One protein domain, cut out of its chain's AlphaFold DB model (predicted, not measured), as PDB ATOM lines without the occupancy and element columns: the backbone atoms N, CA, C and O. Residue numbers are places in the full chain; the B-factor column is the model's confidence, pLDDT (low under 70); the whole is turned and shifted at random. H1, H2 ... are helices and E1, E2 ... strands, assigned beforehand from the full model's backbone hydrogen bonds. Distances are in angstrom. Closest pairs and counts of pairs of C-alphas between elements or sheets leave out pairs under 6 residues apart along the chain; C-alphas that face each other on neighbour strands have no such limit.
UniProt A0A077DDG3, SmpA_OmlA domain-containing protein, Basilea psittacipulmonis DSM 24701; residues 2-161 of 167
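AT A GLANCE: This is residues 2 to 161 of the 167 residues of the protein "SmpA_OmlA domain-containing protein" of Basilea psittacipulmonis DSM 24701 (UniProt A0A077DDG3). With little regular structure, a small body built round a strongly twisted sheet of three strands has a long tail, residues 2 to 25, that sticks out and makes the length. The printed part has 160 residues with three named helices, then three named strands, mixed in class; E1 E2 E3 are a meander, each strand the antiparallel neighbour of the one before. The whole is extended, radius of gyration of the C-alphas 24.3 A, spanning 93 by 40 by 31 A.

IN THESE COORDINATES: From C-alpha 2 at (-23.862, 29.456, 0.405), residues 2 to 47 hold no named element. H1 is residues 48 to 52, 6.1 A; H2 62 to 66, 6.2 A; H3 74 to 81, 10.2 A. E1 is 94 to 101, 21.9 A; E2 111 to 119, 25.8 A; E3 129 to 138, 25.6 A, ending at C-alpha 138 (-91.633, 57.916, 37.613).

HOW THE PARTS SIT: E1 and E2 form a hairpin, N 97 and O 115 within hydrogen-bond range at 2.8 A; so do E2 and E3, N 116 and O 133 at 2.8 A. H3 is on the sheet, height over the sheet 8.9 A; H1 only grazes it. H2 only just touches H3, with 3 pairs of C-alphas within 8 A, the closest Ser 64 and Ile 80, 6.0 A. In H1, H2 and H3 every O i to N i+4 pair is within range.

THE WHOLE: The printed part has no cut. H3 to E1 is a long link. Residues under pLDDT 70 include 2 to 29 and 148 to 161.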
ATOM      1  N   ARG A   2     -22.669  28.594   0.327       47.50
ATOM      2  CA  ARG A   2     -23.862  29.456   0.405       47.50
ATOM      3  C   ARG A   2     -24.683  29.416  -0.889       47.50
ATOM      4  O   ARG A   2     -24.124  29.012  -1.902       47.50
ATOM      5  N   ASP A   3     -25.921  29.929  -0.795       47.09
ATOM      6  CA  ASP A   3     -26.693  30.665  -1.828       47.09
ATOM      7  C   ASP A   3     -28.049  30.005  -2.179       47.09
ATOM      8  O   ASP A   3     -28.091  28.819  -2.466       47.09
ATOM      9  N   LYS A   4     -29.228  30.653  -2.206       46.22
ATOM     10  CA  LYS A   4     -29.694  32.017  -1.878       46.22
ATOM     11  C   LYS A   4     -31.145  31.910  -1.385       46.22
ATOM     12  O   LYS A   4     -31.942  31.181  -1.971       46.22
ATOM     13  N   VAL A   5     -31.506  32.672  -0.355       59.53
ATOM     14  CA  VAL A   5     -32.910  32.888   0.032       59.53
ATOM     15  C   VAL A   5     -33.603  33.656  -1.098       59.53
ATOM     16  O   VAL A   5     -33.194  34.769  -1.425       59.53
ATOM     17  N   ASN A   6     -34.630  33.068  -1.716       43.91
ATOM     18  CA  ASN A   6     -35.415  33.730  -2.757       43.91
ATOM     19  C   ASN A   6     -36.617  34.446  -2.118       43.91
ATOM     20  O   ASN A   6     -37.644  33.843  -1.815       43.91
ATOM     21  N   LEU A   7     -36.431  35.746  -1.880       57.22
ATOM     22  CA  LEU A   7     -37.295  36.647  -1.110       57.22
ATOM     23  C   LEU A   7     -38.518  37.175  -1.895       57.22
ATOM     24  O   LEU A   7     -39.273  37.982  -1.370       57.22
ATOM     25  N   ASN A   8     -38.755  36.733  -3.135       51.59
ATOM     26  CA  ASN A   8     -39.720  37.393  -4.030       51.59
ATOM     27  C   ASN A   8     -40.926  36.533  -4.456       51.59
ATOM     28  O   ASN A   8     -41.541  36.784  -5.489       51.59
ATOM     29  N   ARG A   9     -41.276  35.492  -3.688       50.62
ATOM     30  CA  ARG A   9     -42.424  34.614  -4.010       50.62
ATOM     31  C   ARG A   9     -43.500  34.494  -2.932       50.62
ATOM     32  O   ARG A   9     -44.504  33.833  -3.167       50.62
ATOM     33  N   PHE A  10     -43.341  35.179  -1.802       49.31
ATOM     34  CA  PHE A  10     -44.320  35.174  -0.704       49.31
ATOM     35  C   PHE A  10     -45.174  36.448  -0.617       49.31
ATOM     36  O   PHE A  10     -45.958  36.614   0.312       49.31
ATOM     37  N   PHE A  11     -45.089  37.332  -1.615       53.31
ATOM     38  CA  PHE A  11     -45.830  38.593  -1.651       53.31
ATOM     39  C   PHE A  11     -47.247  38.434  -2.230       53.31
ATOM     40  O   PHE A  11     -47.608  39.133  -3.168       53.31
ATOM     41  N   ARG A  12     -48.043  37.483  -1.722       56.44
ATOM     42  CA  ARG A  12     -49.499  37.383  -1.990       56.44
ATOM     43  C   ARG A  12     -50.288  36.722  -0.847       56.44
ATOM     44  O   ARG A  12     -51.279  36.046  -1.094       56.44
ATOM     45  N   PHE A  13     -49.891  36.938   0.405       52.22
ATOM     46  CA  PHE A  13     -50.769  36.665   1.546       52.22
ATOM     47  C   PHE A  13     -51.239  37.995   2.122       52.22
ATOM     48  O   PHE A  13     -50.503  38.687   2.817       52.22
ATOM     49  N   SER A  14     -52.458  38.369   1.727       49.22
ATOM     50  CA  SER A  14     -53.192  39.520   2.244       49.22
ATOM     51  C   SER A  14     -53.273  39.411   3.764       49.22
ATOM     52  O   SER A  14     -53.965  38.547   4.298       49.22
ATOM     53  N   ALA A  15     -52.517  40.264   4.448       57.62
ATOM     54  CA  ALA A  15     -52.563  40.430   5.886       57.62
ATOM     55  C   ALA A  15     -53.875  41.129   6.263       57.62
ATOM     56  O   ALA A  15     -53.981  42.349   6.162       57.62
ATOM     57  N   THR A  16     -54.881  40.362   6.683       60.62
ATOM     58  CA  THR A  16     -56.069  40.921   7.338       60.62
ATOM     59  C   THR A  16     -55.833  40.905   8.849       60.62
ATOM     60  O   THR A  16     -55.974  39.881   9.514       60.62
ATOM     61  N   THR A  17     -55.399  42.052   9.367       60.38
ATOM     62  CA  THR A  17     -55.321  42.457  10.783       60.38
ATOM     63  C   THR A  17     -56.683  42.251  11.475       60.38
ATOM     64  O   THR A  17     -57.704  42.671  10.948       60.38
ATOM     65  N   LEU A  18     -56.808  41.406  12.505       58.62
ATOM     66  CA  LEU A  18     -56.530  41.606  13.941       58.62
ATOM     67  C   LEU A  18     -57.564  42.489  14.690       58.62
ATOM     68  O   LEU A  18     -57.544  43.707  14.584       58.62
ATOM     69  N   VAL A  19     -58.380  41.797  15.507       63.44
ATOM     70  CA  VAL A  19     -59.053  42.192  16.770       63.44
ATOM     71  C   VAL A  19     -60.123  43.297  16.727       63.44
ATOM     72  O   VAL A  19     -59.823  44.480  16.645       63.44
ATOM     73  N   ALA A  20     -61.376  42.905  16.995       57.38
ATOM     74  CA  ALA A  20     -62.365  43.768  17.645       57.38
ATOM     75  C   ALA A  20     -62.683  43.171  19.025       57.38
ATOM     76  O   ALA A  20     -63.104  42.020  19.138       57.38
ATOM     77  N   GLY A  21     -62.352  43.939  20.065       61.06
ATOM     78  CA  GLY A  21     -62.322  43.520  21.460       61.06
ATOM     79  C   GLY A  21     -63.694  43.171  22.024       61.06
ATOM     80  O   GLY A  21     -64.706  43.795  21.713       61.06
ATOM     81  N   MET A  22     -63.695  42.172  22.901       57.38
ATOM     82  CA  MET A  22     -64.816  41.856  23.774       57.38
ATOM     83  C   MET A  22     -65.206  43.120  24.551       57.38
ATOM     84  O   MET A  22     -64.376  43.687  25.262       57.38
ATOM     85  N   LEU A  23     -66.458  43.564  24.421       54.03
ATOM     86  CA  LEU A  23     -67.046  44.576  25.296       54.03
ATOM     87  C   LEU A  23     -67.126  43.991  26.709       54.03
ATOM     88  O   LEU A  23     -68.129  43.398  27.097       54.03
ATOM     89  N   VAL A  24     -66.058  44.129  27.494       53.72
ATOM     90  CA  VAL A  24     -66.144  43.923  28.938       53.72
ATOM     91  C   VAL A  24     -66.773  45.191  29.505       53.72
ATOM     92  O   VAL A  24     -66.077  46.119  29.910       53.72
ATOM     93  N   ALA A  25     -68.107  45.249  29.507       47.72
ATOM     94  CA  ALA A  25     -68.854  46.200  30.320       47.72
ATOM     95  C   ALA A  25     -68.660  45.812  31.795       47.72
ATOM     96  O   ALA A  25     -69.511  45.194  32.429       47.72
ATOM     97  N   CYS A  26     -67.479  46.105  32.337       53.09
ATOM     98  CA  CYS A  26     -67.219  45.963  33.755       53.09
ATOM     99  C   CYS A  26     -67.870  47.171  34.429       53.09
ATOM    100  O   CYS A  26     -67.263  48.237  34.503       53.09
ATOM    101  N   SER A  27     -69.124  47.043  34.875       51.72
ATOM    102  CA  SER A  27     -69.717  48.064  35.741       51.72
ATOM    103  C   SER A  27     -68.975  48.020  37.081       51.72
ATOM    104  O   SER A  27     -69.293  47.223  37.969       51.72
ATOM    105  N   THR A  28     -67.920  48.816  37.218       57.03
ATOM    106  CA  THR A  28     -67.222  48.973  38.490       57.03
ATOM    107  C   THR A  28     -68.157  49.724  39.427       57.03
ATOM    108  O   THR A  28     -68.431  50.903  39.212       57.03
ATOM    109  N   SER A  29     -68.686  49.042  40.445       64.50
ATOM    110  CA  SER A  29     -69.389  49.730  41.530       64.50
ATOM    111  C   SER A  29     -68.420  50.721  42.178       64.50
ATOM    112  O   SER A  29     -67.281  50.366  42.479       64.50
ATOM    113  N   ASN A  30     -68.859  51.961  42.380       75.12
ATOM    114  CA  ASN A  30     -68.078  53.016  43.028       75.12
ATOM    115  C   ASN A  30     -68.336  53.095  44.540       75.12
ATOM    116  O   ASN A  30     -68.145  54.133  45.171       75.12
ATOM    117  N   VAL A  31     -68.774  51.983  45.130       79.88
ATOM    118  CA  VAL A  31     -68.882  51.833  46.578       79.88
ATOM    119  C   VAL A  31     -67.491  51.734  47.192       79.88
ATOM    120  O   VAL A  31     -66.674  50.898  46.806       79.88
ATOM    121  N   ASN A  32     -67.233  52.580  48.188       81.00
ATOM    122  CA  ASN A  32     -66.020  52.538  48.983       81.00
ATOM    123  C   ASN A  32     -65.929  51.168  49.684       81.00
ATOM    124  O   ASN A  32     -66.822  50.820  50.464       81.00
ATOM    125  N   PRO A  33     -64.865  50.386  49.437       76.50
ATOM    126  CA  PRO A  33     -64.764  49.028  49.951       76.50
ATOM    127  C   PRO A  33     -64.617  48.978  51.475       76.50
ATOM    128  O   PRO A  33     -64.995  47.977  52.071       76.50
ATOM    129  N   ASP A  34     -64.108  50.019  52.125       77.00
ATOM    130  CA  ASP A  34     -63.891  50.015  53.571       77.00
ATOM    131  C   ASP A  34     -65.149  50.447  54.330       77.00
ATOM    132  O   ASP A  34     -65.492  49.862  55.358       77.00
ATOM    133  N   THR A  35     -65.886  51.431  53.805       79.06
ATOM    134  CA  THR A  35     -67.071  51.985  54.483       79.06
ATOM    135  C   THR A  35     -68.396  51.387  54.007       79.06
ATOM    136  O   THR A  35     -69.385  51.432  54.749       79.06
ATOM    137  N   GLY A  36     -68.430  50.827  52.793       81.00
ATOM    138  CA  GLY A  36     -69.644  50.374  52.112       81.00
ATOM    139  C   GLY A  36     -70.558  51.515  51.654       81.00
ATOM    140  O   GLY A  36     -71.746  51.287  51.438       81.00
ATOM    141  N   LEU A  37     -70.045  52.745  51.549       84.81
ATOM    142  CA  LEU A  37     -70.791  53.942  51.134       84.81
ATOM    143  C   LEU A  37     -70.320  54.451  49.764       84.81
ATOM    144  O   LEU A  37     -69.199  54.171  49.353       84.81
ATOM    145  N   THR A  38     -71.159  55.210  49.064       84.94
ATOM    146  CA  THR A  38     -70.837  55.874  47.791       84.94
ATOM    147  C   THR A  38     -71.474  57.258  47.761       84.94
ATOM    148  O   THR A  38     -72.549  57.461  48.321       84.94
ATOM    149  N   ASP A  39     -70.811  58.201  47.101       84.38
ATOM    150  CA  ASP A  39     -71.359  59.533  46.842       84.38
ATOM    151  C   ASP A  39     -72.043  59.633  45.469       84.38
ATOM    152  O   ASP A  39     -72.752  60.600  45.212       84.38
ATOM    153  N   ASP A  40     -71.877  58.624  44.610       85.25
ATOM    154  CA  ASP A  40     -72.391  58.608  43.238       85.25
ATOM    155  C   ASP A  40     -73.019  57.237  42.899       85.25
ATOM    156  O   ASP A  40     -72.488  56.457  42.117       85.25
ATOM    157  N   PRO A  41     -74.136  56.839  43.525       85.62
ATOM    158  CA  PRO A  41     -74.693  55.504  43.323       85.62
ATOM    159  C   PRO A  41     -75.010  55.221  41.842       85.62
ATOM    160  O   PRO A  41     -75.823  55.900  41.227       85.62
ATOM    161  N   GLN A  42     -74.412  54.161  41.288       86.81
ATOM    162  CA  GLN A  42     -74.669  53.704  39.913       86.81
ATOM    163  C   GLN A  42     -75.968  52.887  39.817       86.81
ATOM    164  O   GLN A  42     -76.113  51.880  40.509       86.81
ATOM    165  N   TRP A  43     -76.915  53.288  38.975       88.00
ATOM    166  CA  TRP A  43     -78.260  52.697  38.943       88.00
ATOM    167  C   TRP A  43     -78.428  51.687  37.803       88.00
ATOM    168  O   TRP A  43     -77.898  51.926  36.720       88.00
ATOM    169  N   PRO A  44     -79.185  50.593  38.006       89.19
ATOM    170  CA  PRO A  44     -79.601  49.747  36.896       89.19
ATOM    171  C   PRO A  44     -80.550  50.512  35.966       89.19
ATOM    172  O   PRO A  44     -81.249  51.442  36.386       89.19
ATOM    173  N   GLU A  45     -80.600  50.090  34.708       90.25
ATOM    174  CA  GLU A  45     -81.629  50.539  33.776       90.25
ATOM    175  C   GLU A  45     -82.955  49.858  34.125       90.25
ATOM    176  O   GLU A  45     -83.046  48.631  34.185       90.25
ATOM    177  N   VAL A  46     -83.984  50.666  34.376       91.50
ATOM    178  CA  VAL A  46     -85.355  50.200  34.605       91.50
ATOM    179  C   VAL A  46     -86.206  50.706  33.452       91.50
ATOM    180  O   VAL A  46     -86.245  51.911  33.205       91.50
ATOM    181  N   SER A  47     -86.861  49.797  32.729       92.69
ATOM    182  CA  SER A  47     -87.689  50.185  31.588       92.69
ATOM    183  C   SER A  47     -88.927  50.944  32.053       92.69
ATOM    184  O   SER A  47     -89.664  50.462  32.916       92.69
ATOM    185  N   GLN A  48     -89.216  52.081  31.417       90.56
ATOM    186  CA  GLN A  48     -90.467  52.799  31.654       90.56
ATOM    187  C   GLN A  48     -91.681  51.916  31.335       90.56
ATOM    188  O   GLN A  48     -92.648  51.912  32.086       90.56
ATOM    189  N   SER A  49     -91.593  51.071  30.303       91.50
ATOM    190  CA  SER A  49     -92.679  50.151  29.959       91.50
ATOM    191  C   SER A  49     -92.967  49.134  31.066       91.50
ATOM    192  O   SER A  49     -94.121  48.773  31.270       91.50
ATOM    193  N   ASP A  50     -91.933  48.667  31.781       91.62
ATOM    194  CA  ASP A  50     -92.107  47.738  32.903       91.62
ATOM    195  C   ASP A  50     -92.740  48.442  34.111       91.62
ATOM    196  O   ASP A  50     -93.507  47.826  34.859       91.62
ATOM    197  N   ILE A  51     -92.424  49.727  34.307       90.81
ATOM    198  CA  ILE A  51     -93.043  50.566  35.336       90.81
ATOM    199  C   ILE A  51     -94.521  50.778  35.004       90.81
ATOM    200  O   ILE A  51     -95.374  50.521  35.852       90.81
ATOM    201  N   ASP A  52     -94.833  51.200  33.783       89.19
ATOM    202  CA  ASP A  52     -96.197  51.524  33.361       89.19
ATOM    203  C   ASP A  52     -97.095  50.280  33.370       89.19
ATOM    204  O   ASP A  52     -98.243  50.335  33.804       89.19
ATOM    205  N   SER A  53     -96.558  49.119  32.977       89.00
ATOM    206  CA  SER A  53     -97.299  47.856  33.015       89.00
ATOM    207  C   SER A  53     -97.408  47.241  34.417       89.00
ATOM    208  O   SER A  53     -97.980  46.162  34.559       89.00
ATOM    209  N   GLY A  54     -96.772  47.834  35.434       86.31
ATOM    210  CA  GLY A  54     -96.711  47.285  36.792       86.31
ATOM    211  C   GLY A  54     -95.915  45.980  36.924       86.31
ATOM    212  O   GLY A  54     -96.080  45.265  37.911       86.31
ATOM    213  N   ARG A  55     -95.050  45.651  35.951       88.69
ATOM    214  CA  ARG A  55     -94.141  44.487  36.030       88.69
ATOM    215  C   ARG A  55     -93.076  44.688  37.106       88.69
ATOM    216  O   ARG A  55     -92.610  43.716  37.694       88.69
ATOM    217  N   VAL A  56     -92.726  45.946  37.367       89.94
ATOM    218  CA  VAL A  56     -91.884  46.387  38.484       89.94
ATOM    219  C   VAL A  56     -92.619  47.440  39.321       89.94
ATOM    220  O   VAL A  56     -93.607  48.040  38.886       89.94
ATOM    221  N   GLY A  57     -92.126  47.694  40.535       89.00
ATOM    222  CA  GLY A  57     -92.755  48.639  41.459       89.00
ATOM    223  C   GLY A  57     -93.651  47.940  42.467       89.00
ATOM    224  O   GLY A  57     -94.877  48.005  42.379       89.00
ATOM    225  N   ARG A  58     -93.024  47.294  43.454       91.62
ATOM    226  CA  ARG A  58     -93.715  46.673  44.585       91.62
ATOM    227  C   ARG A  58     -94.248  47.738  45.537       91.62
ATOM    228  O   ARG A  58     -93.541  48.684  45.876       91.62
ATOM    229  N   VAL A  59     -95.454  47.522  46.055       91.38
ATOM    230  CA  VAL A  59     -95.973  48.292  47.190       91.38
ATOM    231  C   VAL A  59     -95.481  47.655  48.487       91.38
ATOM    232  O   VAL A  59     -95.776  46.493  48.762       91.38
ATOM    233  N   VAL A  60     -94.715  48.410  49.270       89.94
ATOM    234  CA  VAL A  60     -94.250  48.013  50.608       89.94
ATOM    235  C   VAL A  60     -94.896  48.948  51.632       89.94
ATOM    236  O   VAL A  60     -94.957  50.154  51.371       89.94
ATOM    237  N   PRO A  61     -95.377  48.440  52.783       88.44
ATOM    238  CA  PRO A  61     -95.959  49.294  53.812       88.44
ATOM    239  C   PRO A  61     -94.966  50.354  54.312       88.44
ATOM    240  O   PRO A  61     -93.773  50.078  54.485       88.44
ATOM    241  N   ARG A  62     -95.444  51.584  54.534       85.56
ATOM    242  CA  ARG A  62     -94.588  52.733  54.891       85.56
ATOM    243  C   ARG A  62     -93.942  52.548  56.260       85.56
ATOM    244  O   ARG A  62     -92.779  52.889  56.446       85.56
ATOM    245  N   GLU A  63     -94.676  51.958  57.190       85.56
ATOM    246  CA  GLU A  63     -94.215  51.577  58.517       85.56
ATOM    247  C   GLU A  63     -93.034  50.604  58.449       85.56
ATOM    248  O   GLU A  63     -92.060  50.780  59.176       85.56
ATOM    249  N   SER A  64     -93.054  49.648  57.514       88.00
ATOM    250  CA  SER A  64     -91.944  48.717  57.294       88.00
ATOM    251  C   SER A  64     -90.715  49.454  56.764       88.00
ATOM    252  O   SER A  64     -89.607  49.239  57.259       88.00
ATOM    253  N   LEU A  65     -90.899  50.382  55.817       88.62
ATOM    254  CA  LEU A  65     -89.815  51.214  55.283       88.62
ATOM    255  C   LEU A  65     -89.201  52.139  56.343       88.62
ATOM    256  O   LEU A  65     -87.991  52.350  56.334       88.62
ATOM    257  N   ALA A  66     -90.001  52.640  57.287       86.38
ATOM    258  CA  ALA A  66     -89.522  53.470  58.393       86.38
ATOM    259  C   ALA A  66     -88.597  52.708  59.361       86.38
ATOM    260  O   ALA A  66     -87.821  53.325  60.088       86.38
ATOM    261  N   THR A  67     -88.631  51.370  59.359       87.00
ATOM    262  CA  THR A  67     -87.716  50.558  60.179       87.00
ATOM    263  C   THR A  67     -86.324  50.397  59.572       87.00
ATOM    264  O   THR A  67     -85.403  49.981  60.285       87.00
ATOM    265  N   LEU A  68     -86.153  50.705  58.279       88.38
ATOM    266  CA  LEU A  68     -84.886  50.539  57.573       88.38
ATOM    267  C   LEU A  68     -83.791  51.358  58.246       88.38
ATOM    268  O   LEU A  68     -83.945  52.552  58.478       88.38
ATOM    269  N   ARG A  69     -82.658  50.720  58.539       87.06
ATOM    270  CA  ARG A  69     -81.510  51.397  59.143       87.06
ATOM    271  C   ARG A  69     -80.188  50.747  58.795       87.06
ATOM    272  O   ARG A  69     -80.103  49.544  58.546       87.06
ATOM    273  N   GLY A  70     -79.131  51.558  58.825       88.44
ATOM    274  CA  GLY A  70     -77.762  51.054  58.766       88.44
ATOM    275  C   GLY A  70     -77.517  50.057  59.900       88.44
ATOM    276  O   GLY A  70     -78.057  50.208  60.996       88.44
ATOM    277  N   GLY A  71     -76.729  49.017  59.637       88.44
ATOM    278  CA  GLY A  71     -76.508  47.934  60.601       88.44
ATOM    279  C   GLY A  71     -77.399  46.704  60.397       88.44
ATOM    280  O   GLY A  71     -77.160  45.680  61.029       88.44
ATOM    281  N   MET A  72     -78.396  46.760  59.510       91.25
ATOM    282  CA  MET A  72     -79.241  45.603  59.200       91.25
ATOM    283  C   MET A  72     -78.499  44.541  58.383       91.25
ATOM    284  O   MET A  72     -77.733  44.866  57.478       91.25
ATOM    285  N   THR A  73     -78.751  43.265  58.671       91.88
ATOM    286  CA  THR A  73     -78.276  42.145  57.849       91.88
ATOM    287  C   THR A  73     -79.088  42.030  56.558       91.88
ATOM    288  O   THR A  73     -80.179  42.594  56.430       91.88
ATOM    289  N   LYS A  74     -78.577  41.251  55.601       89.75
ATOM    290  CA  LYS A  74     -79.324  40.858  54.397       89.75
ATOM    291  C   LYS A  74     -80.666  40.187  54.722       89.75
ATOM    292  O   LYS A  74     -81.662  40.528  54.096       89.75
ATOM    293  N   ASP A  75     -80.712  39.337  55.744       91.88
ATOM    294  CA  ASP A  75     -81.939  38.635  56.149       91.88
ATOM    295  C   ASP A  75     -83.002  39.582  56.715       91.88
ATOM    296  O   ASP A  75     -84.175  39.478  56.361       91.88
ATOM    297  N   ASN A  76     -82.595  40.574  57.516       92.56
ATOM    298  CA  ASN A  76     -83.514  41.607  58.002       92.56
ATOM    299  C   ASN A  76     -84.127  42.393  56.835       92.56
ATOM    300  O   ASN A  76     -85.318  42.693  56.839       92.56
ATOM    301  N   LEU A  77     -83.322  42.712  55.818       92.38
ATOM    302  CA  LEU A  77     -83.806  43.419  54.634       92.38
ATOM    303  C   LEU A  77     -84.701  42.544  53.759       92.38
ATOM    304  O   LEU A  77     -85.696  43.049  53.253       92.38
ATOM    305  N   TYR A  78     -84.419  41.246  53.631       92.25
ATOM    306  CA  TYR A  78     -85.339  40.316  52.980       92.25
ATOM    307  C   TYR A  78     -86.691  40.257  53.692       92.25
ATOM    308  O   TYR A  78     -87.720  40.219  53.028       92.25
ATOM    309  N   TYR A  79     -86.711  40.296  55.023       92.62
ATOM    310  CA  TYR A  79     -87.964  40.309  55.774       92.62
ATOM    311  C   TYR A  79     -88.787  41.586  55.526       92.62
ATOM    312  O   TYR A  79     -90.005  41.520  55.400       92.62
ATOM    313  N   ILE A  80     -88.124  42.743  55.421       91.88
ATOM    314  CA  ILE A  80     -88.785  44.052  55.274       91.88
ATOM    315  C   ILE A  80     -89.169  44.349  53.817       91.88
ATOM    316  O   ILE A  80     -90.280  44.793  53.537       91.88
ATOM    317  N   LEU A  81     -88.233  44.146  52.889       92.88
ATOM    318  CA  LEU A  81     -88.341  44.552  51.483       92.88
ATOM    319  C   LEU A  81     -88.631  43.373  50.550       92.88
ATOM    320  O   LEU A  81     -89.203  43.555  49.473       92.88
ATOM    321  N   GLY A  82     -88.265  42.159  50.957       91.88
ATOM    322  CA  GLY A  82     -88.249  40.976  50.103       91.88
ATOM    323  C   GLY A  82     -87.014  40.898  49.210       91.88
ATOM    324  O   GLY A  82     -85.971  41.498  49.483       91.88
ATOM    325  N   THR A  83     -87.133  40.111  48.142       91.56
ATOM    326  CA  THR A  83     -86.082  39.924  47.135       91.56
ATOM    327  C   THR A  83     -85.839  41.212  46.345       91.56
ATOM    328  O   THR A  83     -86.818  41.839  45.938       91.56
ATOM    329  N   PRO A  84     -84.575  41.613  46.113       92.00
ATOM    330  CA  PRO A  84     -84.268  42.759  45.262       92.00
ATOM    331  C   PRO A  84     -84.634  42.491  43.804       92.00
ATOM    332  O   PRO A  84     -84.455  41.376  43.313       92.00
ATOM    333  N   ASP A  85     -85.081  43.530  43.104       91.06
ATOM    334  CA  ASP A  85     -85.372  43.464  41.668       91.06
ATOM    335  C   ASP A  85     -84.079  43.377  40.848       91.06
ATOM    336  O   ASP A  85     -84.016  42.670  39.843       91.06
ATOM    337  N   TYR A  86     -83.018  44.053  41.310       89.81
ATOM    338  CA  TYR A  86     -81.707  44.029  40.661       89.81
ATOM    339  C   TYR A  86     -80.574  43.847  41.667       89.81
ATOM    340  O   TYR A  86     -80.489  44.541  42.687       89.81
ATOM    341  N   VAL A  87     -79.636  42.968  41.325       85.31
ATOM    342  CA  VAL A  87     -78.418  42.712  42.101       85.31
ATOM    343  C   VAL A  87     -77.214  43.219  41.314       85.31
ATOM    344  O   VAL A  87     -77.100  42.969  40.117       85.31
ATOM    345  N   GLY A  88     -76.309  43.939  41.982       74.75
ATOM    346  CA  GLY A  88     -75.071  44.404  41.356       74.75
ATOM    347  C   GLY A  88     -74.208  43.248  40.829       74.75
ATOM    348  O   GLY A  88     -74.025  42.241  41.514       74.75
ATOM    349  N   ALA A  89     -73.641  43.423  39.632       63.16
ATOM    350  CA  ALA A  89     -72.918  42.384  38.888       63.16
ATOM    351  C   ALA A  89     -71.635  41.867  39.571       63.16
ATOM    352  O   ALA A  89     -71.189  40.759  39.283       63.16
ATOM    353  N   TRP A  90     -71.031  42.642  40.482       57.09
ATOM    354  CA  TRP A  90     -69.775  42.282  41.145       57.09
ATOM    355  C   TRP A  90     -69.935  42.191  42.665       57.09
ATOM    356  O   TRP A  90     -70.211  43.180  43.339       57.09
ATOM    357  N   ARG A  91     -69.718  40.985  43.212       57.66
ATOM    358  CA  ARG A  91     -69.675  40.679  44.661       57.66
ATOM    359  C   ARG A  91     -70.933  41.043  45.472       57.66
ATOM    360  O   ARG A  91     -70.858  41.096  46.699       57.66
ATOM    361  N   SER A  92     -72.083  41.240  44.818       60.84
ATOM    362  CA  SER A  92     -73.398  41.449  45.454       60.84
ATOM    363  C   SER A  92     -73.375  42.495  46.580       60.84
ATOM    364  O   SER A  92     -73.951  42.272  47.656       60.84
ATOM    365  N   THR A  93     -72.649  43.595  46.350       72.81
ATOM    366  CA  THR A  93     -72.473  44.697  47.311       72.81
ATOM    367  C   THR A  93     -73.648  45.657  47.332       72.81
ATOM    368  O   THR A  93     -73.780  46.409  48.293       72.81
ATOM    369  N   ASP A  94     -74.497  45.617  46.307       84.19
ATOM    370  CA  ASP A  94     -75.587  46.564  46.133       84.19
ATOM    371  C   ASP A  94     -76.849  45.809  45.715       84.19
ATOM    372  O   ASP A  94     -76.827  45.009  44.771       84.19
ATOM    373  N   TRP A  95     -77.945  46.079  46.410       91.50
ATOM    374  CA  TRP A  95     -79.282  45.608  46.071       91.50
ATOM    375  C   TRP A  95     -80.140  46.789  45.667       91.50
ATOM    376  O   TRP A  95     -80.091  47.825  46.324       91.50
ATOM    377  N   ASN A  96     -80.920  46.641  44.600       93.00
ATOM    378  CA  ASN A  96     -81.823  47.683  44.136       93.00
ATOM    379  C   ASN A  96     -83.262  47.163  44.134       93.00
ATOM    380  O   ASN A  96     -83.528  46.065  43.645       93.00
ATOM    381  N   TYR A  97     -84.161  47.982  44.665       94.62
ATOM    382  CA  TYR A  97     -85.579  47.700  44.847       94.62
ATOM    383  C   TYR A  97     -86.401  48.774  44.154       94.62
ATOM    384  O   TYR A  97     -86.225  49.954  44.447       94.62
ATOM    385  N   VAL A  98     -87.311  48.387  43.271       95.56
ATOM    386  CA  VAL A  98     -88.264  49.295  42.639       95.56
ATOM    387  C   VAL A  98     -89.537  49.295  43.473       95.56
ATOM    388  O   VAL A  98     -90.277  48.312  43.534       95.56
ATOM    389  N   LEU A  99     -89.781  50.418  44.136       94.69
ATOM    390  CA  LEU A  99     -90.876  50.614  45.072       94.69
ATOM    391  C   LEU A  99     -91.901  51.579  44.489       94.69
ATOM    392  O   LEU A  99     -91.555  52.632  43.955       94.69
ATOM    393  N   ARG A 100     -93.170  51.211  44.620       93.00
ATOM    394  CA  ARG A 100     -94.320  51.987  44.169       93.00
ATOM    395  C   ARG A 100     -95.081  52.512  45.374       93.00
ATOM    396  O   ARG A 100     -95.516  51.747  46.235       93.00
ATOM    397  N   PHE A 101     -95.260  53.821  45.402       91.19
ATOM    398  CA  PHE A 101     -95.998  54.542  46.421       91.19
ATOM    399  C   PHE A 101     -97.321  54.994  45.830       91.19
ATOM    400  O   PHE A 101     -97.366  55.920  45.020       91.19
ATOM    401  N   LYS A 102     -98.388  54.329  46.268       87.12
ATOM    402  CA  LYS A 102     -99.743  54.678  45.869       87.12
ATOM    403  C   LYS A 102    -100.198  55.952  46.561       87.12
ATOM    404  O   LYS A 102    -100.044  56.084  47.783       87.12
ATOM    405  N   LYS A 103    -100.740  56.881  45.778       78.75
ATOM    406  CA  LYS A 103    -101.407  58.087  46.287       78.75
ATOM    407  C   LYS A 103    -102.919  57.891  46.354       78.75
ATOM    408  O   LYS A 103    -103.539  58.308  47.329       78.75
ATOM    409  N   ASP A 104    -103.473  57.227  45.351       76.19
ATOM    410  CA  ASP A 104    -104.872  56.836  45.230       76.19
ATOM    411  C   ASP A 104    -104.966  55.488  44.481       76.19
ATOM    412  O   ASP A 104    -103.966  54.776  44.342       76.19
ATOM    413  N   ASP A 105    -106.168  55.103  44.048       72.31
ATOM    414  CA  ASP A 105    -106.387  53.870  43.281       72.31
ATOM    415  C   ASP A 105    -105.964  53.990  41.801       72.31
ATOM    416  O   ASP A 105    -106.007  52.994  41.074       72.31
ATOM    417  N   ASN A 106    -105.540  55.176  41.340       69.50
ATOM    418  CA  ASN A 106    -105.072  55.413  39.979       69.50
ATOM    419  C   ASN A 106    -103.539  55.321  39.891       69.50
ATOM    420  O   ASN A 106    -102.798  56.120  40.461       69.50
ATOM    421  N   LEU A 107    -103.064  54.379  39.073       68.81
ATOM    422  CA  LEU A 107    -101.639  54.150  38.823       68.81
ATOM    423  C   LEU A 107    -100.913  55.374  38.240       68.81
ATOM    424  O   LEU A 107     -99.702  55.489  38.413       68.81
ATOM    425  N   GLU A 108    -101.619  56.283  37.562       70.69
ATOM    426  CA  GLU A 108    -101.026  57.497  36.978       70.69
ATOM    427  C   GLU A 108    -100.529  58.494  38.034       70.69
ATOM    428  O   GLU A 108     -99.628  59.285  37.765       70.69
ATOM    429  N   ASN A 109    -101.088  58.438  39.247       77.94
ATOM    430  CA  ASN A 109    -100.702  59.306  40.359       77.94
ATOM    431  C   ASN A 109     -99.660  58.660  41.282       77.94
ATOM    432  O   ASN A 109     -99.237  59.276  42.269       77.94
ATOM    433  N   ASP A 110     -99.247  57.428  40.981       88.00
ATOM    434  CA  ASP A 110     -98.241  56.723  41.756       88.00
ATOM    435  C   ASP A 110     -96.868  57.366  41.593       88.00
ATOM    436  O   ASP A 110     -96.440  57.760  40.509       88.00
ATOM    437  N   THR A 111     -96.118  57.380  42.689       91.12
ATOM    438  CA  THR A 111     -94.688  57.674  42.645       91.12
ATOM    439  C   THR A 111     -93.906  56.371  42.682       91.12
ATOM    440  O   THR A 111     -94.060  55.568  43.599       91.12
ATOM    441  N   VAL A 112     -93.037  56.159  41.701       93.62
ATOM    442  CA  VAL A 112     -92.159  54.993  41.614       93.62
ATOM    443  C   VAL A 112     -90.724  55.436  41.851       93.62
ATOM    444  O   VAL A 112     -90.175  56.260  41.117       93.62
ATOM    445  N   CYS A 113     -90.106  54.864  42.879       94.75
ATOM    446  CA  CYS A 113     -88.731  55.135  43.274       94.75
ATOM    447  C   CYS A 113     -87.908  53.853  43.212       94.75
ATOM    448  O   CYS A 113     -88.407  52.768  43.508       94.75
ATOM    449  N   ILE A 114     -86.620  53.981  42.919       94.44
ATOM    450  CA  ILE A 114     -85.651  52.917  43.145       94.44
ATOM    451  C   ILE A 114     -84.864  53.197  44.426       94.44
ATOM    452  O   ILE A 114     -84.324  54.288  44.620       94.44
ATOM    453  N   LEU A 115     -84.829  52.209  45.317       94.31
ATOM    454  CA  LEU A 115     -84.022  52.186  46.530       94.31
ATOM    455  C   LEU A 115     -82.801  51.308  46.282       94.31
ATOM    456  O   LEU A 115     -82.941  50.109  46.058       94.31
ATOM    457  N   LYS A 116     -81.606  51.883  46.386       93.19
ATOM    458  CA  LYS A 116     -80.357  51.128  46.459       93.19
ATOM    459  C   LYS A 116     -79.930  50.967  47.912       93.19
ATOM    460  O   LYS A 116     -79.789  51.952  48.633       93.19
ATOM    461  N   VAL A 117     -79.620  49.736  48.296       92.38
ATOM    462  CA  VAL A 117     -78.965  49.402  49.558       92.38
ATOM    463  C   VAL A 117     -77.548  48.927  49.277       92.38
ATOM    464  O   VAL A 117     -77.360  47.978  48.519       92.38
ATOM    465  N   THR A 118     -76.557  49.565  49.894       90.69
ATOM    466  CA  THR A 118     -75.152  49.145  49.810       90.69
ATOM    467  C   THR A 118     -74.723  48.414  51.074       90.69
ATOM    468  O   THR A 118     -75.168  48.726  52.183       90.69
ATOM    469  N   TYR A 119     -73.833  47.442  50.916       88.12
ATOM    470  CA  TYR A 119     -73.322  46.608  51.997       88.12
ATOM    471  C   TYR A 119     -71.865  46.931  52.325       88.12
ATOM    472  O   TYR A 119     -71.108  47.441  51.500       88.12
ATOM    473  N   GLN A 120     -71.461  46.588  53.549       84.38
ATOM    474  CA  GLN A 120     -70.060  46.577  53.960       84.38
ATOM    475  C   GLN A 120     -69.218  45.643  53.081       84.38
ATOM    476  O   GLN A 120     -69.765  44.791  52.371       84.38
ATOM    477  N   SER A 121     -67.888  45.774  53.170       80.81
ATOM    478  CA  SER A 121     -66.976  45.057  52.275       80.81
ATOM    479  C   SER A 121     -67.302  43.568  52.155       80.81
ATOM    480  O   SER A 121     -67.637  42.908  53.148       80.81
ATOM    481  N   PRO A 122     -67.107  42.994  50.956       72.38
ATOM    482  CA  PRO A 122     -67.390  41.595  50.698       72.38
ATOM    483  C   PRO A 122     -66.571  40.625  51.553       72.38
ATOM    484  O   PRO A 122     -66.935  39.459  51.636       72.38
ATOM    485  N   ARG A 123     -65.519  41.104  52.221       76.81
ATOM    486  CA  ARG A 123     -64.684  40.321  53.138       76.81
ATOM    487  C   ARG A 123     -65.344  40.044  54.493       76.81
ATOM    488  O   ARG A 123     -64.897  39.142  55.185       76.81
ATOM    489  N   PHE A 124     -66.369  40.806  54.880       77.62
ATOM    490  CA  PHE A 124     -67.027  40.653  56.178       77.62
ATOM    491  C   PHE A 124     -68.324  39.855  56.055       77.62
ATOM    492  O   PHE A 124     -69.127  40.116  55.151       77.62
ATOM    493  N   GLU A 125     -68.530  38.928  56.991       83.38
ATOM    494  CA  GLU A 125     -69.775  38.185  57.182       83.38
ATOM    495  C   GLU A 125     -70.243  38.294  58.646       83.38
ATOM    496  O   GLU A 125     -69.405  38.216  59.546       83.38
ATOM    497  N   PRO A 126     -71.551  38.491  58.903       84.06
ATOM    498  CA  PRO A 126     -72.620  38.647  57.914       84.06
ATOM    499  C   PRO A 126     -72.514  39.974  57.143       84.06
ATOM    500  O   PRO A 126     -71.937  40.948  57.622       84.06
ATOM    501  N   LYS A 127     -73.076  40.043  55.934       86.19
ATOM    502  CA  LYS A 127     -73.201  41.307  55.186       86.19
ATOM    503  C   LYS A 127     -74.145  42.276  55.898       86.19
ATOM    504  O   LYS A 127     -75.325  41.976  56.077       86.19
ATOM    505  N   ILE A 128     -73.628  43.458  56.229       89.94
ATOM    506  CA  ILE A 128     -74.348  44.533  56.918       89.94
ATOM    507  C   ILE A 128     -74.599  45.712  55.980       89.94
ATOM    508  O   ILE A 128     -73.686  46.157  55.284       89.94
ATOM    509  N   ALA A 129     -75.828  46.222  55.978       90.81
ATOM    510  CA  ALA A 129     -76.254  47.391  55.225       90.81
ATOM    511  C   ALA A 129     -75.624  48.674  55.779       90.81
ATOM    512  O   ALA A 129     -75.575  48.892  56.995       90.81
ATOM    513  N   ARG A 130     -75.143  49.528  54.877       89.38
ATOM    514  CA  ARG A 130     -74.415  50.762  55.200       89.38
ATOM    515  C   ARG A 130     -75.138  51.987  54.670       89.38
ATOM    516  O   ARG A 130     -75.417  52.890  55.453       89.38
ATOM    517  N   GLY A 131     -75.446  52.005  53.376       88.06
ATOM    518  CA  GLY A 131     -76.088  53.134  52.713       88.06
ATOM    519  C   GLY A 131     -77.450  52.770  52.142       88.06
ATOM    520  O   GLY A 131     -77.650  51.653  51.669       88.06
ATOM    521  N   PHE A 132     -78.358  53.742  52.175       91.25
ATOM    522  CA  PHE A 132     -79.673  53.690  51.547       91.25
ATOM    523  C   PHE A 132     -79.795  54.925  50.660       91.25
ATOM    524  O   PHE A 132     -79.754  56.051  51.159       91.25
ATOM    525  N   TYR A 133     -79.907  54.710  49.357       91.06
ATOM    526  CA  TYR A 133     -79.962  55.768  48.354       91.06
ATOM    527  C   TYR A 133     -81.273  55.659  47.602       91.06
ATOM    528  O   TYR A 133     -81.705  54.557  47.267       91.06
ATOM    529  N   TRP A 134     -81.873  56.797  47.294       92.75
ATOM    530  CA  TRP A 134     -83.136  56.865  46.577       92.75
ATOM    531  C   TRP A 134     -82.939  57.570  45.245       92.75
ATOM    532  O   TRP A 134     -82.110  58.469  45.129       92.75
ATOM    533  N   LYS A 135     -83.704  57.159  44.238       92.81
ATOM    534  CA  LYS A 135     -83.806  57.862  42.962       92.81
ATOM    535  C   LYS A 135     -85.239  57.754  42.427       92.81
ATOM    536  O   LYS A 135     -85.803  56.659  42.462       92.81
ATOM    537  N   PRO A 136     -85.831  58.849  41.925       94.00
ATOM    538  CA  PRO A 136     -87.109  58.782  41.227       94.00
ATOM    539  C   PRO A 136     -86.966  58.046  39.895       94.00
ATOM    540  O   PRO A 136     -86.005  58.258  39.153       94.00
ATOM    541  N   LEU A 137     -87.930  57.173  39.604       93.25
ATOM    542  CA  LEU A 137     -88.094  56.569  38.284       93.25
ATOM    543  C   LEU A 137     -89.280  57.191  37.545       93.25
ATOM    544  O   LEU A 137     -89.130  57.566  36.389       93.25
ATOM    545  N   SER A 138     -90.429  57.336  38.215       91.56
ATOM    546  CA  SER A 138     -91.633  57.916  37.613       91.56
ATOM    547  C   SER A 138     -92.502  58.647  38.651       91.56
ATOM    548  O   SER A 138     -92.805  58.052  39.686       91.56
ATOM    549  N   PRO A 139     -92.909  59.905  38.408       90.44
ATOM    550  CA  PRO A 139     -92.320  60.808  37.420       90.44
ATOM    551  C   PRO A 139     -90.854  61.129  37.774       90.44
ATOM    552  O   PRO A 139     -90.446  61.059  38.933       90.44
ATOM    553  N   ALA A 140     -90.037  61.494  36.781       87.94
ATOM    554  CA  ALA A 140     -88.588  61.678  36.957       87.94
ATOM    555  C   ALA A 140     -88.198  62.778  37.967       87.94
ATOM    556  O   ALA A 140     -87.095  62.764  38.504       87.94
ATOM    557  N   ASN A 141     -89.092  63.732  38.228       87.00
ATOM    558  CA  ASN A 141     -88.916  64.826  39.185       87.00
ATOM    559  C   ASN A 141     -89.598  64.567  40.539       87.00
ATOM    560  O   ASN A 141     -89.733  65.495  41.339       87.00
ATOM    561  N   ALA A 142     -90.060  63.341  40.796       87.38
ATOM    562  CA  ALA A 142     -90.673  63.003  42.069       87.38
ATOM    563  C   ALA A 142     -89.679  63.111  43.234       87.38
ATOM    564  O   ALA A 142     -88.475  62.883  43.093       87.38
ATOM    565  N   VAL A 143     -90.211  63.407  44.419       88.12
ATOM    566  CA  VAL A 143     -89.452  63.345  45.670       88.12
ATOM    567  C   VAL A 143     -89.470  61.907  46.172       88.12
ATOM    568  O   VAL A 143     -90.539  61.338  46.396       88.12
ATOM    569  N   CYS A 144     -88.284  61.326  46.359       87.69
ATOM    570  CA  CYS A 144     -88.133  59.950  46.812       87.69
ATOM    571  C   CYS A 144     -87.367  59.860  48.140       87.69
ATOM    572  O   CYS A 144     -86.294  60.452  48.259       87.69
ATOM    573  N   PRO A 145     -87.855  59.051  49.093       85.31
ATOM    574  CA  PRO A 145     -89.200  58.475  49.141       85.31
ATOM    575  C   PRO A 145     -90.234  59.534  49.578       85.31
ATOM    576  O   PRO A 145     -89.888  60.462  50.314       85.31
ATOM    577  N   PRO A 146     -91.501  59.417  49.154       79.25
ATOM    578  CA  PRO A 146     -92.542  60.356  49.555       79.25
ATOM    579  C   PRO A 146     -92.898  60.174  51.040       79.25
ATOM    580  O   PRO A 146     -93.212  59.064  51.466       79.25
ATOM    581  N   GLU A 147     -92.845  61.270  51.807       70.19
ATOM    582  CA  GLU A 147     -93.308  61.383  53.206       70.19
ATOM    583  C   GLU A 147     -92.938  60.195  54.122       70.19
ATOM    584  O   GLU A 147     -93.793  59.596  54.775       70.19
ATOM    585  N   LEU A 148     -91.647  59.853  54.201       67.75
ATOM    586  CA  LEU A 148     -91.123  58.966  55.247       67.75
ATOM    587  C   LEU A 148     -90.358  59.795  56.295       67.75
ATOM    588  O   LEU A 148     -89.353  60.431  55.974       67.75
ATOM    589  N   ASP A 149     -90.823  59.794  57.551       53.66
ATOM    590  CA  ASP A 149     -90.119  60.416  58.689       53.66
ATOM    591  C   ASP A 149     -88.932  59.535  59.119       53.66
ATOM    592  O   ASP A 149     -89.032  58.703  60.024       53.66
ATOM    593  N   PHE A 150     -87.792  59.674  58.437       57.88
ATOM    594  CA  PHE A 150     -86.563  58.968  58.801       57.88
ATOM    595  C   PHE A 150     -85.845  59.658  59.963       57.88
ATOM    596  O   PHE A 150     -84.842  60.355  59.784       57.88
ATOM    597  N   LYS A 151     -86.301  59.427  61.193       44.28
ATOM    598  CA  LYS A 151     -85.519  59.817  62.373       44.28
ATOM    599  C   LYS A 151     -84.277  58.928  62.515       44.28
ATOM    600  O   LYS A 151     -84.370  57.782  62.941       44.28
ATOM    601  N   GLY A 152     -83.101  59.492  62.220       44.06
ATOM    602  CA  GLY A 152     -81.814  58.991  62.727       44.06
ATOM    603  C   GLY A 152     -80.954  58.137  61.787       44.06
ATOM    604  O   GLY A 152     -80.216  57.279  62.269       44.06
ATOM    605  N   LEU A 153     -80.991  58.360  60.471       44.66
ATOM    606  CA  LEU A 153     -80.145  57.627  59.521       44.66
ATOM    607  C   LEU A 153     -79.047  58.501  58.916       44.66
ATOM    608  O   LEU A 153     -79.225  59.702  58.724       44.66
ATOM    609  N   ALA A 154     -77.941  57.859  58.522       41.78
ATOM    610  CA  ALA A 154     -77.031  58.353  57.487       41.78
ATOM    611  C   ALA A 154     -77.779  58.368  56.139       41.78
ATOM    612  O   ALA A 154     -77.563  57.541  55.257       41.78
ATOM    613  N   TYR A 155     -78.754  59.263  56.052       48.50
ATOM    614  CA  TYR A 155     -79.645  59.478  54.932       48.50
ATOM    615  C   TYR A 155     -78.994  60.506  54.013       48.50
ATOM    616  O   TYR A 155     -78.844  61.669  54.382       48.50
ATOM    617  N   LYS A 156     -78.594  60.084  52.812       47.38
ATOM    618  CA  LYS A 156     -78.361  61.017  51.712       47.38
ATOM    619  C   LYS A 156     -79.586  60.960  50.808       47.38
ATOM    620  O   LYS A 156     -79.644  60.140  49.895       47.38
ATOM    621  N   ALA A 157     -80.566  61.830  51.071       43.56
ATOM    622  CA  ALA A 157     -81.450  62.271  49.999       43.56
ATOM    623  C   ALA A 157     -80.560  62.805  48.882       43.56
ATOM    624  O   ALA A 157     -79.718  63.673  49.112       43.56
ATOM    625  N   ASN A 158     -80.750  62.308  47.671       40.44
ATOM    626  CA  ASN A 158     -80.307  63.012  46.489       40.44
ATOM    627  C   ASN A 158     -81.145  64.298  46.367       40.44
ATOM    628  O   ASN A 158     -82.142  64.350  45.656       40.44
ATOM    629  N   THR A 159     -80.743  65.373  47.048       35.12
ATOM    630  CA  THR A 159     -81.100  66.716  46.594       35.12
ATOM    631  C   THR A 159     -80.418  66.909  45.252       35.12
ATOM    632  O   THR A 159     -79.255  67.302  45.168       35.12
ATOM    633  N   GLN A 160     -81.135  66.568  44.184       35.84
ATOM    634  CA  GLN A 160     -80.798  66.960  42.831       35.84
ATOM    635  C   GLN A 160     -80.972  68.478  42.781       35.84
ATOM    636  O   GLN A 160     -82.042  69.011  42.508       35.84
ATOM    637  N   THR A 161     -79.917  69.174  43.198       32.59
ATOM    638  CA  THR A 161     -79.818  70.623  43.156       32.59
ATOM    639  C   THR A 161     -80.086  71.042  41.722       32.59
ATOM    640  O   THR A 161     -79.361  70.651  40.805       32.59
TER     641      THR A 161